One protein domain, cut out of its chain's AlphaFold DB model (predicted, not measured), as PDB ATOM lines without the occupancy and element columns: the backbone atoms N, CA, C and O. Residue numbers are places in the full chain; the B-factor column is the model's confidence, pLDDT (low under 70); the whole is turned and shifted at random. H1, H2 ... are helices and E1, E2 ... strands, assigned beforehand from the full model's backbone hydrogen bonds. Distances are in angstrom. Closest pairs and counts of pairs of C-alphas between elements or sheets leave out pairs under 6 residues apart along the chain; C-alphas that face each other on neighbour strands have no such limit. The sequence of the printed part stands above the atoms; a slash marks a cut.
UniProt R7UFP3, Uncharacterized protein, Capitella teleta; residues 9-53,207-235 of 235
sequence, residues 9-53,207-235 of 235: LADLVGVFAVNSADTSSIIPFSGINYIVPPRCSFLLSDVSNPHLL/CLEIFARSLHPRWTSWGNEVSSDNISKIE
ATOM      1  N   LEU A   9     110.940 187.037 240.801       55.28
ATOM      2  CA  LEU A   9     112.361 186.783 241.095       55.28
ATOM      3  C   LEU A   9     113.337 187.936 240.768       55.28
ATOM      4  O   LEU A   9     114.537 187.797 240.965       55.28
ATOM      5  N   ALA A  10     112.832 189.056 240.250       59.50
ATOM      6  CA  ALA A  10     113.599 190.133 239.647       59.50
ATOM      7  C   ALA A  10     114.457 190.919 240.644       59.50
ATOM      8  O   ALA A  10     115.491 191.431 240.234       59.50
ATOM      9  N   ASP A  11     114.077 191.008 241.924       62.94
ATOM     10  CA  ASP A  11     114.807 191.897 242.835       62.94
ATOM     11  C   ASP A  11     116.036 191.206 243.489       62.94
ATOM     12  O   ASP A  11     116.946 191.896 243.938       62.94
ATOM     13  N   LEU A  12     116.129 189.859 243.487       72.38
ATOM     14  CA  LEU A  12     117.360 189.131 243.876       72.38
ATOM     15  C   LEU A  12     118.433 189.207 242.785       72.38
ATOM     16  O   LEU A  12     119.577 188.799 243.005       72.38
ATOM     17  N   VAL A  13     118.059 189.682 241.594       80.38
ATOM     18  CA  VAL A  13     118.949 189.691 240.442       80.38
ATOM     19  C   VAL A  13     120.126 190.623 240.714       80.38
ATOM     20  O   VAL A  13     119.960 191.812 240.970       80.38
ATOM     21  N   GLY A  14     121.329 190.063 240.644       84.00
ATOM     22  CA  GLY A  14     122.586 190.772 240.853       84.00
ATOM     23  C   GLY A  14     122.990 190.980 242.312       84.00
ATOM     24  O   GLY A  14     124.007 191.626 242.558       84.00
ATOM     25  N   VAL A  15     122.256 190.414 243.275       86.19
ATOM     26  CA  VAL A  15     122.646 190.419 244.692       86.19
ATOM     27  C   VAL A  15     123.375 189.119 245.032       86.19
ATOM     28  O   VAL A  15     122.844 188.028 244.828       86.19
ATOM     29  N   PHE A  16     124.585 189.230 245.586       90.06
ATOM     30  CA  PHE A  16     125.317 188.085 246.128       90.06
ATOM     31  C   PHE A  16     124.818 187.769 247.544       90.06
ATOM     32  O   PHE A  16     125.099 188.501 248.494       90.06
ATOM     33  N   ALA A  17     124.058 186.688 247.684       89.25
ATOM     34  CA  ALA A  17     123.479 186.258 248.949       89.25
ATOM     35  C   ALA A  17     124.333 185.163 249.601       89.25
ATOM     36  O   ALA A  17     124.874 184.287 248.926       89.25
ATOM     37  N   VAL A  18     124.445 185.197 250.933       90.56
ATOM     38  CA  VAL A  18     125.281 184.262 251.699       90.56
ATOM     39  C   VAL A  18     124.542 183.789 252.942       90.56
ATOM     40  O   VAL A  18     124.099 184.596 253.757       90.56
ATOM     41  N   ASN A  19     124.473 182.473 253.125       92.88
ATOM     42  CA  ASN A  19     124.192 181.846 254.405       92.88
ATOM     43  C   ASN A  19     125.496 181.304 255.000       92.88
ATOM     44  O   ASN A  19     125.955 180.223 254.642       92.88
ATOM     45  N   SER A  20     126.087 182.040 255.940       92.50
ATOM     46  CA  SER A  20     127.315 181.615 256.620       92.50
ATOM     47  C   SER A  20     127.074 180.668 257.799       92.50
ATOM     48  O   SER A  20     128.053 180.265 258.421       92.50
ATOM     49  N   ALA A  21     125.829 180.317 258.136       92.88
ATOM     50  CA  ALA A  21     125.520 179.439 259.264       92.88
ATOM     51  C   ALA A  21     125.720 177.951 258.924       92.88
ATOM     52  O   ALA A  21     125.654 177.546 257.764       92.88
ATOM     53  N   ASP A  22     125.903 177.122 259.958       94.00
ATOM     54  CA  ASP A  22     125.913 175.650 259.851       94.00
ATOM     55  C   ASP A  22     124.505 175.041 259.741       94.00
ATOM     56  O   ASP A  22     124.345 173.829 259.625       94.00
ATOM     57  N   THR A  23     123.475 175.886 259.747       93.56
ATOM     58  CA  THR A  23     122.070 175.511 259.581       93.56
ATOM     59  C   THR A  23     121.445 176.262 258.408       93.56
ATOM     60  O   THR A  23     121.988 177.259 257.919       93.56
ATOM     61  N   SER A  24     120.316 175.759 257.910       91.31
ATOM     62  CA  SER A  24     119.552 176.457 256.877       91.31
ATOM     63  C   SER A  24     119.017 177.782 257.415       91.31
ATOM     64  O   SER A  24     118.484 177.834 258.522       91.31
ATOM     65  N   SER A  25     119.117 178.830 256.605       87.62
ATOM     66  CA  SER A  25     118.631 180.170 256.938       87.62
ATOM     67  C   SER A  25     117.465 180.552 256.039       87.62
ATOM     68  O   SER A  25     117.387 180.114 254.892       87.62
ATOM     69  N   ILE A  26     116.568 181.391 256.551       84.75
ATOM     70  CA  ILE A  26     115.493 181.985 255.758       84.75
ATOM     71  C   ILE A  26     115.935 183.380 255.336       84.75
ATOM     72  O   ILE A  26     116.197 184.228 256.189       84.75
ATOM     73  N   ILE A  27     116.000 183.627 254.030       77.00
ATOM     74  CA  ILE A  27     116.219 184.963 253.481       77.00
ATOM     75  C   ILE A  27     114.862 185.505 253.016       77.00
ATOM     76  O   ILE A  27     114.289 184.962 252.067       77.00
ATOM     77  N   PRO A  28     114.306 186.538 253.678       73.25
ATOM     78  CA  PRO A  28     113.096 187.187 253.209       73.25
ATOM     79  C   PRO A  28     113.438 188.064 252.010       73.25
ATOM     80  O   PRO A  28     114.324 188.917 252.077       73.25
ATOM     81  N   PHE A  29     112.721 187.873 250.912       66.75
ATOM     82  CA  PHE A  29     112.929 188.656 249.714       66.75
ATOM     83  C   PHE A  29     111.615 188.936 248.987       66.75
ATOM     84  O   PHE A  29     110.874 188.018 248.639       66.75
ATOM     85  N   SER A  30     111.298 190.219 248.800       63.09
ATOM     86  CA  SER A  30     110.052 190.692 248.172       63.09
ATOM     87  C   SER A  30     108.778 190.024 248.711       63.09
ATOM     88  O   SER A  30     107.827 189.778 247.977       63.09
ATOM     89  N   GLY A  31     108.752 189.726 250.017       63.78
ATOM     90  CA  GLY A  31     107.616 189.094 250.696       63.78
ATOM     91  C   GLY A  31     107.530 187.569 250.556       63.78
ATOM     92  O   GLY A  31     106.546 186.987 251.002       63.78
ATOM     93  N   ILE A  32     108.534 186.915 249.966       69.31
ATOM     94  CA  ILE A  32     108.690 185.453 249.955       69.31
ATOM     95  C   ILE A  32     109.873 185.070 250.843       69.31
ATOM     96  O   ILE A  32     110.914 185.719 250.828       69.31
ATOM     97  N   ASN A  33     109.714 183.991 251.604       74.50
ATOM     98  CA  ASN A  33     110.782 183.402 252.395       74.50
ATOM     99  C   ASN A  33     111.505 182.328 251.583       74.50
ATOM    100  O   ASN A  33     110.887 181.365 251.125       74.50
ATOM    101  N   TYR A  34     112.812 182.506 251.426       75.81
ATOM    102  CA  TYR A  34     113.691 181.609 250.693       75.81
ATOM    103  C   TYR A  34     114.506 180.773 251.682       75.81
ATOM    104  O   TYR A  34     115.236 181.343 252.491       75.81
ATOM    105  N   ILE A  35     114.406 179.441 251.632       85.00
ATOM    106  CA  ILE A  35     115.281 178.566 252.428       85.00
ATOM    107  C   ILE A  35     116.624 178.434 251.714       85.00
ATOM    108  O   ILE A  35     116.699 177.958 250.583       85.00
ATOM    109  N   VAL A  36     117.691 178.824 252.403       87.94
ATOM    110  CA  VAL A  36     119.063 178.762 251.902       87.94
ATOM    111  C   VAL A  36     119.831 177.709 252.698       87.94
ATOM    112  O   VAL A  36     119.897 177.820 253.927       87.94
ATOM    113  N   PRO A  37     120.422 176.691 252.042       92.12
ATOM    114  CA  PRO A  37     121.181 175.641 252.717       92.12
ATOM    115  C   PRO A  37     122.346 176.183 253.562       92.12
ATOM    116  O   PRO A  37     122.806 177.306 253.330       92.12
ATOM    117  N   PRO A  38     122.852 175.406 254.534       93.06
ATOM    118  CA  PRO A  38     123.974 175.828 255.364       93.06
ATOM    119  C   PRO A  38     125.236 176.070 254.537       93.06
ATOM    120  O   PRO A  38     125.521 175.349 253.574       93.06
ATOM    121  N   ARG A  39     126.015 177.077 254.949       93.81
ATOM    122  CA  ARG A  39     127.291 177.473 254.329       93.81
ATOM    123  C   ARG A  39     127.197 177.703 252.813       93.81
ATOM    124  O   ARG A  39     128.174 177.503 252.106       93.81
ATOM    125  N   CYS A  40     126.026 178.065 252.301       92.81
ATOM    126  CA  CYS A  40     125.777 178.252 250.876       92.81
ATOM    127  C   CYS A  40     125.841 179.737 250.514       92.81
ATOM    128  O   CYS A  40     125.390 180.596 251.274       92.81
ATOM    129  N   SER A  41     126.364 180.032 249.334       93.81
ATOM    130  CA  SER A  41     126.303 181.354 248.721       93.81
ATOM    131  C   SER A  41     125.680 181.248 247.342       93.81
ATOM    132  O   SER A  41     125.771 180.213 246.684       93.81
ATOM    133  N   PHE A  42     125.032 182.306 246.879       93.25
ATOM    134  CA  PHE A  42     124.438 182.277 245.556       93.25
ATOM    135  C   PHE A  42     124.312 183.654 244.919       93.25
ATOM    136  O   PHE A  42     124.207 184.674 245.599       93.25
ATOM    137  N   LEU A  43     124.320 183.658 243.590       92.06
ATOM    138  CA  LEU A  43     124.168 184.839 242.759       92.06
ATOM    139  C   LEU A  43     123.179 184.533 241.638       92.06
ATOM    140  O   LEU A  43     123.477 183.777 240.711       92.06
ATOM    141  N   LEU A  44     122.000 185.142 241.724       89.81
ATOM    142  CA  LEU A  44     121.027 185.118 240.644       89.81
ATOM    143  C   LEU A  44     121.403 186.209 239.641       89.81
ATOM    144  O   LEU A  44     121.081 187.373 239.841       89.81
ATOM    145  N   SER A  45     122.131 185.877 238.586       89.38
ATOM    146  CA  SER A  45     122.458 186.840 237.531       89.38
ATOM    147  C   SER A  45     122.896 186.133 236.259       89.38
ATOM    148  O   SER A  45     123.214 184.938 236.269       89.38
ATOM    149  N   ASP A  46     122.948 186.896 235.170       89.06
ATOM    150  CA  ASP A  46     123.543 186.396 233.945       89.06
ATOM    151  C   ASP A  46     125.053 186.229 234.124       89.06
ATOM    152  O   ASP A  46     125.732 187.117 234.656       89.06
ATOM    153  N   VAL A  47     125.578 185.090 233.667       90.69
ATOM    154  CA  VAL A  47     126.980 184.719 233.884       90.69
ATOM    155  C   VAL A  47     127.977 185.607 233.130       90.69
ATOM    156  O   VAL A  47     129.169 185.594 233.423       90.69
ATOM    157  N   SER A  48     127.495 186.440 232.206       88.31
ATOM    158  CA  SER A  48     128.275 187.518 231.587       88.31
ATOM    159  C   SER A  48     128.622 188.666 232.548       88.31
ATOM    160  O   SER A  48     129.364 189.571 232.174       88.31
ATOM    161  N   ASN A  49     128.142 188.634 233.801       90.00
ATOM    162  CA  ASN A  49     128.393 189.661 234.820       90.00
ATOM    163  C   ASN A  49     129.284 189.155 235.974       90.00
ATOM    164  O   ASN A  49     128.867 189.192 237.135       90.00
ATOM    165  N   PRO A  50     130.527 188.707 235.710       90.62
ATOM    166  CA  PRO A  50     131.405 188.163 236.749       90.62
ATOM    167  C   PRO A  50     131.804 189.193 237.813       90.62
ATOM    168  O   PRO A  50     132.174 188.813 238.917       90.62
ATOM    169  N   HIS A  51     131.704 190.492 237.515       91.00
ATOM    170  CA  HIS A  51     131.986 191.579 238.458       91.00
ATOM    171  C   HIS A  51     131.023 191.623 239.658       91.00
ATOM    172  O   HIS A  51     131.295 192.323 240.629       91.00
ATOM    173  N   LEU A  52     129.899 190.899 239.587       92.56
ATOM    174  CA  LEU A  52     128.940 190.747 240.682       92.56
ATOM    175  C   LEU A  52     129.340 189.640 241.671       92.56
ATOM    176  O   LEU A  52     128.774 189.556 242.760       92.56
ATOM    177  N   LEU A  53     130.302 188.782 241.308       93.62
ATOM    178  CA  LEU A  53     130.909 187.854 242.256       93.62
ATOM    179  C   LEU A  53     131.841 188.616 243.214       93.62
ATOM    180  O   LEU A  53     132.424 189.634 242.833       93.62
ATOM    181  N   CYS A 207     133.692 175.357 246.393       97.69
ATOM    182  CA  CYS A 207     133.030 174.900 245.177       97.69
ATOM    183  C   CYS A 207     132.179 176.006 244.543       97.69
ATOM    184  O   CYS A 207     131.448 176.709 245.245       97.69
ATOM    185  N   LEU A 208     132.251 176.127 243.219       97.81
ATOM    186  CA  LEU A 208     131.400 176.995 242.409       97.81
ATOM    187  C   LEU A 208     130.634 176.157 241.386       97.81
ATOM    188  O   LEU A 208     131.227 175.375 240.645       97.81
ATOM    189  N   GLU A 209     129.330 176.370 241.301       97.31
ATOM    190  CA  GLU A 209     128.496 175.883 240.207       97.31
ATOM    191  C   GLU A 209     128.071 177.064 239.326       97.31
ATOM    192  O   GLU A 209     127.488 178.033 239.816       97.31
ATOM    193  N   ILE A 210     128.366 176.992 238.029       95.88
ATOM    194  CA  ILE A 210     128.004 178.001 237.024       95.88
ATOM    195  C   ILE A 210     126.907 177.429 236.129       95.88
ATOM    196  O   ILE A 210     126.970 176.263 235.735       95.88
ATOM    197  N   PHE A 211     125.931 178.267 235.779       92.94
ATOM    198  CA  PHE A 211     124.639 177.855 235.214       92.94
ATOM    199  C   PHE A 211     123.800 177.032 236.200       92.94
ATOM    200  O   PHE A 211     122.970 176.217 235.796       92.94
ATOM    201  N   ALA A 212     124.010 177.270 237.494       91.19
ATOM    202  CA  ALA A 212     123.337 176.552 238.560       91.19
ATOM    203  C   ALA A 212     121.819 176.796 238.538       91.19
ATOM    204  O   ALA A 212     121.345 177.908 238.279       91.19
ATOM    205  N   ARG A 213     121.065 175.741 238.854       85.50
ATOM    206  CA  ARG A 213     119.591 175.757 238.995       85.50
ATOM    207  C   ARG A 213     119.122 175.422 240.409       85.50
ATOM    208  O   ARG A 213     117.943 175.512 240.742       85.50
ATOM    209  N   SER A 214     120.058 174.984 241.239       85.12
ATOM    210  CA  SER A 214     119.825 174.440 242.566       85.12
ATOM    211  C   SER A 214     120.882 174.962 243.530       85.12
ATOM    212  O   SER A 214     122.009 175.260 243.139       85.12
ATOM    213  N   LEU A 215     120.501 175.084 244.801       89.12
ATOM    214  CA  LEU A 215     121.420 175.421 245.882       89.12
ATOM    215  C   LEU A 215     121.940 174.144 246.536       89.12
ATOM    216  O   LEU A 215     121.154 173.249 246.861       89.12
ATOM    217  N   HIS A 216     123.247 174.101 246.785       90.62
ATOM    218  CA  HIS A 216     123.911 173.005 247.480       90.62
ATOM    219  C   HIS A 216     124.634 173.522 248.738       90.62
ATOM    220  O   HIS A 216     125.271 174.578 248.694       90.62
ATOM    221  N   PRO A 217     124.559 172.805 249.879       92.06
ATOM    222  CA  PRO A 217     125.320 173.164 251.072       92.06
ATOM    223  C   PRO A 217     126.814 173.293 250.773       92.06
ATOM    224  O   PRO A 217     127.372 172.389 250.155       92.06
ATOM    225  N   ARG A 218     127.473 174.349 251.266       93.38
ATOM    226  CA  ARG A 218     128.912 174.641 251.035       93.38
ATOM    227  C   ARG A 218     129.306 175.022 249.600       93.38
ATOM    228  O   ARG A 218     130.496 175.117 249.316       93.38
ATOM    229  N   TRP A 219     128.345 175.256 248.707       96.25
ATOM    230  CA  TRP A 219     128.618 175.708 247.340       96.25
ATOM    231  C   TRP A 219     128.275 177.184 247.161       96.25
ATOM    232  O   TRP A 219     127.337 177.697 247.779       96.25
ATOM    233  N   THR A 220     129.013 177.838 246.265       96.62
ATOM    234  CA  THR A 220     128.538 179.039 245.582       96.62
ATOM    235  C   THR A 220     127.798 178.624 244.310       96.62
ATOM    236  O   THR A 220     128.374 177.932 243.476       96.62
ATOM    237  N   SER A 221     126.556 179.067 244.128       95.31
ATOM    238  CA  SER A 221     125.748 178.788 242.927       95.31
ATOM    239  C   SER A 221     125.517 180.072 242.123       95.31
ATOM    240  O   SER A 221     125.041 181.065 242.670       95.31
ATOM    241  N   TRP A 222     125.831 180.076 240.827       95.12
ATOM    242  CA  TRP A 222     125.711 181.250 239.953       95.12
ATOM    243  C   TRP A 222     124.982 180.929 238.646       95.12
ATOM    244  O   TRP A 222     125.344 179.996 237.927       95.12
ATOM    245  N   GLY A 223     123.962 181.719 238.312       91.62
ATOM    246  CA  GLY A 223     123.193 181.573 237.078       91.62
ATOM    247  C   GLY A 223     121.836 182.271 237.120       91.62
ATOM    248  O   GLY A 223     121.398 182.777 238.152       91.62
ATOM    249  N   ASN A 224     121.140 182.252 235.984       84.75
ATOM    250  CA  ASN A 224     119.834 182.899 235.805       84.75
ATOM    251  C   ASN A 224     118.667 182.164 236.498       84.75
ATOM    252  O   ASN A 224     117.559 182.691 236.568       84.75
ATOM    253  N   GLU A 225     118.898 180.943 236.986       77.31
ATOM    254  CA  GLU A 225     117.869 180.030 237.502       77.31
ATOM    255  C   GLU A 225     118.185 179.497 238.899       77.31
ATOM    256  O   GLU A 225     117.595 178.519 239.334       77.31
ATOM    257  N   VAL A 226     119.077 180.147 239.645       68.69
ATOM    258  CA  VAL A 226     119.618 179.667 240.937       68.69
ATOM    259  C   VAL A 226     118.561 179.465 242.047       68.69
ATOM    260  O   VAL A 226     118.848 179.045 243.162       68.69
ATOM    261  N   SER A 227     117.294 179.683 241.729       59.28
ATOM    262  CA  SER A 227     116.137 179.592 242.605       59.28
ATOM    263  C   SER A 227     115.000 178.707 242.103       59.28
ATOM    264  O   SER A 227     114.002 178.586 242.811       59.28
ATOM    265  N   SER A 228     115.068 178.184 240.877       53.66
ATOM    266  CA  SER A 228     113.908 177.549 240.237       53.66
ATOM    267  C   SER A 228     113.542 176.208 240.866       53.66
ATOM    268  O   SER A 228     112.350 175.923 240.976       53.66
ATOM    269  N   ASP A 229     114.529 175.430 241.323       49.66
ATOM    270  CA  ASP A 229     114.289 174.038 241.728       49.66
ATOM    271  C   ASP A 229     114.319 173.797 243.253       49.66
ATOM    272  O   ASP A 229     113.632 172.895 243.726       49.66
ATOM    273  N   ASN A 230     115.035 174.612 244.049       45.56
ATOM    274  CA  ASN A 230     115.274 174.327 245.482       45.56
ATOM    275  C   ASN A 230     114.826 175.401 246.475       45.56
ATOM    276  O   ASN A 230     114.989 175.223 247.685       45.56
ATOM    277  N   ILE A 231     114.233 176.499 246.013       47.84
ATOM    278  CA  ILE A 231     113.666 177.469 246.940       47.84
ATOM    279  C   ILE A 231     112.243 177.026 247.242       47.84
ATOM    280  O   ILE A 231     111.280 177.376 246.562       47.84
ATOM    281  N   SER A 232     112.130 176.229 248.301       45.75
ATOM    282  CA  SER A 232     110.846 175.913 248.905       45.75
ATOM    283  C   SER A 232     110.254 177.215 249.429       45.75
ATOM    284  O   SER A 232     110.722 177.786 250.413       45.75
ATOM    285  N   LYS A 233     109.232 177.704 248.729       45.03
ATOM    286  CA  LYS A 233     108.373 178.769 249.225       45.03
ATOM    287  C   LYS A 233     107.736 178.258 250.516       45.03
ATOM    288  O   LYS A 233     106.931 177.331 250.470       45.03
ATOM    289  N   ILE A 234     108.124 178.824 251.652       46.34
ATOM    290  CA  ILE A 234     107.359 178.642 252.886       46.34
ATOM    291  C   ILE A 234     106.122 179.531 252.723       46.34
ATOM    292  O   ILE A 234     106.262 180.756 252.680       46.34
ATOM    293  N   GLU A 235     104.955 178.917 252.518       44.38
ATOM    294  CA  GLU A 235     103.657 179.603 252.630       44.38
ATOM    295  C   GLU A 235     103.277 179.832 254.092       44.38
ATOM    296  O   GLU A 235     103.563 178.944 254.927       44.38
TER     297      GLU A 235
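Overview. This is residues 9 to 53 and 207 to 235 of the 235 residues of an uncharacterized protein of Capitella teleta (UniProt R7UFP3). A small twisted sheet of four strands, in the order E1, E4, E6, E5, has the two-stranded hairpin E2 and E3 set apart from it, off one face on the side of E1 and E4, and inserted in the chain between those two strands. The short helix H1 only grazes the sheet, and the tail after E6, residues 224 to 235, runs to the hairpin and pairs briefly with E3. The printed part has 74 residues, with H1 and then E1 to E6 along the chain; the larger sheet is mixed, the class is mostly strand, and under half of the residues are in named elements. It is compact, with a radius of gyration of the C-alphas of 11.2 A and spans of 33 by 25 by 18 A.

Along the chain. Find C-alpha 16 at (125.317, 188.085, 246.128), where E1, residues 16 to 18, begins. Beside it look for E4, residues 41 to 44, then E6, residues 219 to 223, 13.0 A long and ending at (123.193, 181.573, 237.078), and E5, residues 207 to 210. E2, residues 25 to 29, and E3, residues 32 to 36, are each 12.5 A long. H1 is residues 9 to 12.

Arrangement. E1 and E4 are antiparallel, with N 17 and O 42 at 2.9 A. E4 and E6 are parallel, with N 43 and O 221 at 2.8 A, and so are E6 and E5, with N 209 and O 220 at 2.8 A. In the hairpin E2 and E3, N 27 and O 34 are 2.9 A apart. E2 is apart from E4. H1 is too short for an O i to N i+4 pair; its one O i to N i+3 pair is not within hydrogen-bond range.

Size, cuts and confidence. The C-alphas farthest apart, of His 51 and Glu 235, are 33.9 A apart. Residues 54 to 206 are not printed, and C-alphas 53 and 207 are 13.4 A apart across the cut. Of the links printed whole, none is long. Confidence is under 70 at residues 9 to 11, 29 to 32 and 226 to 235.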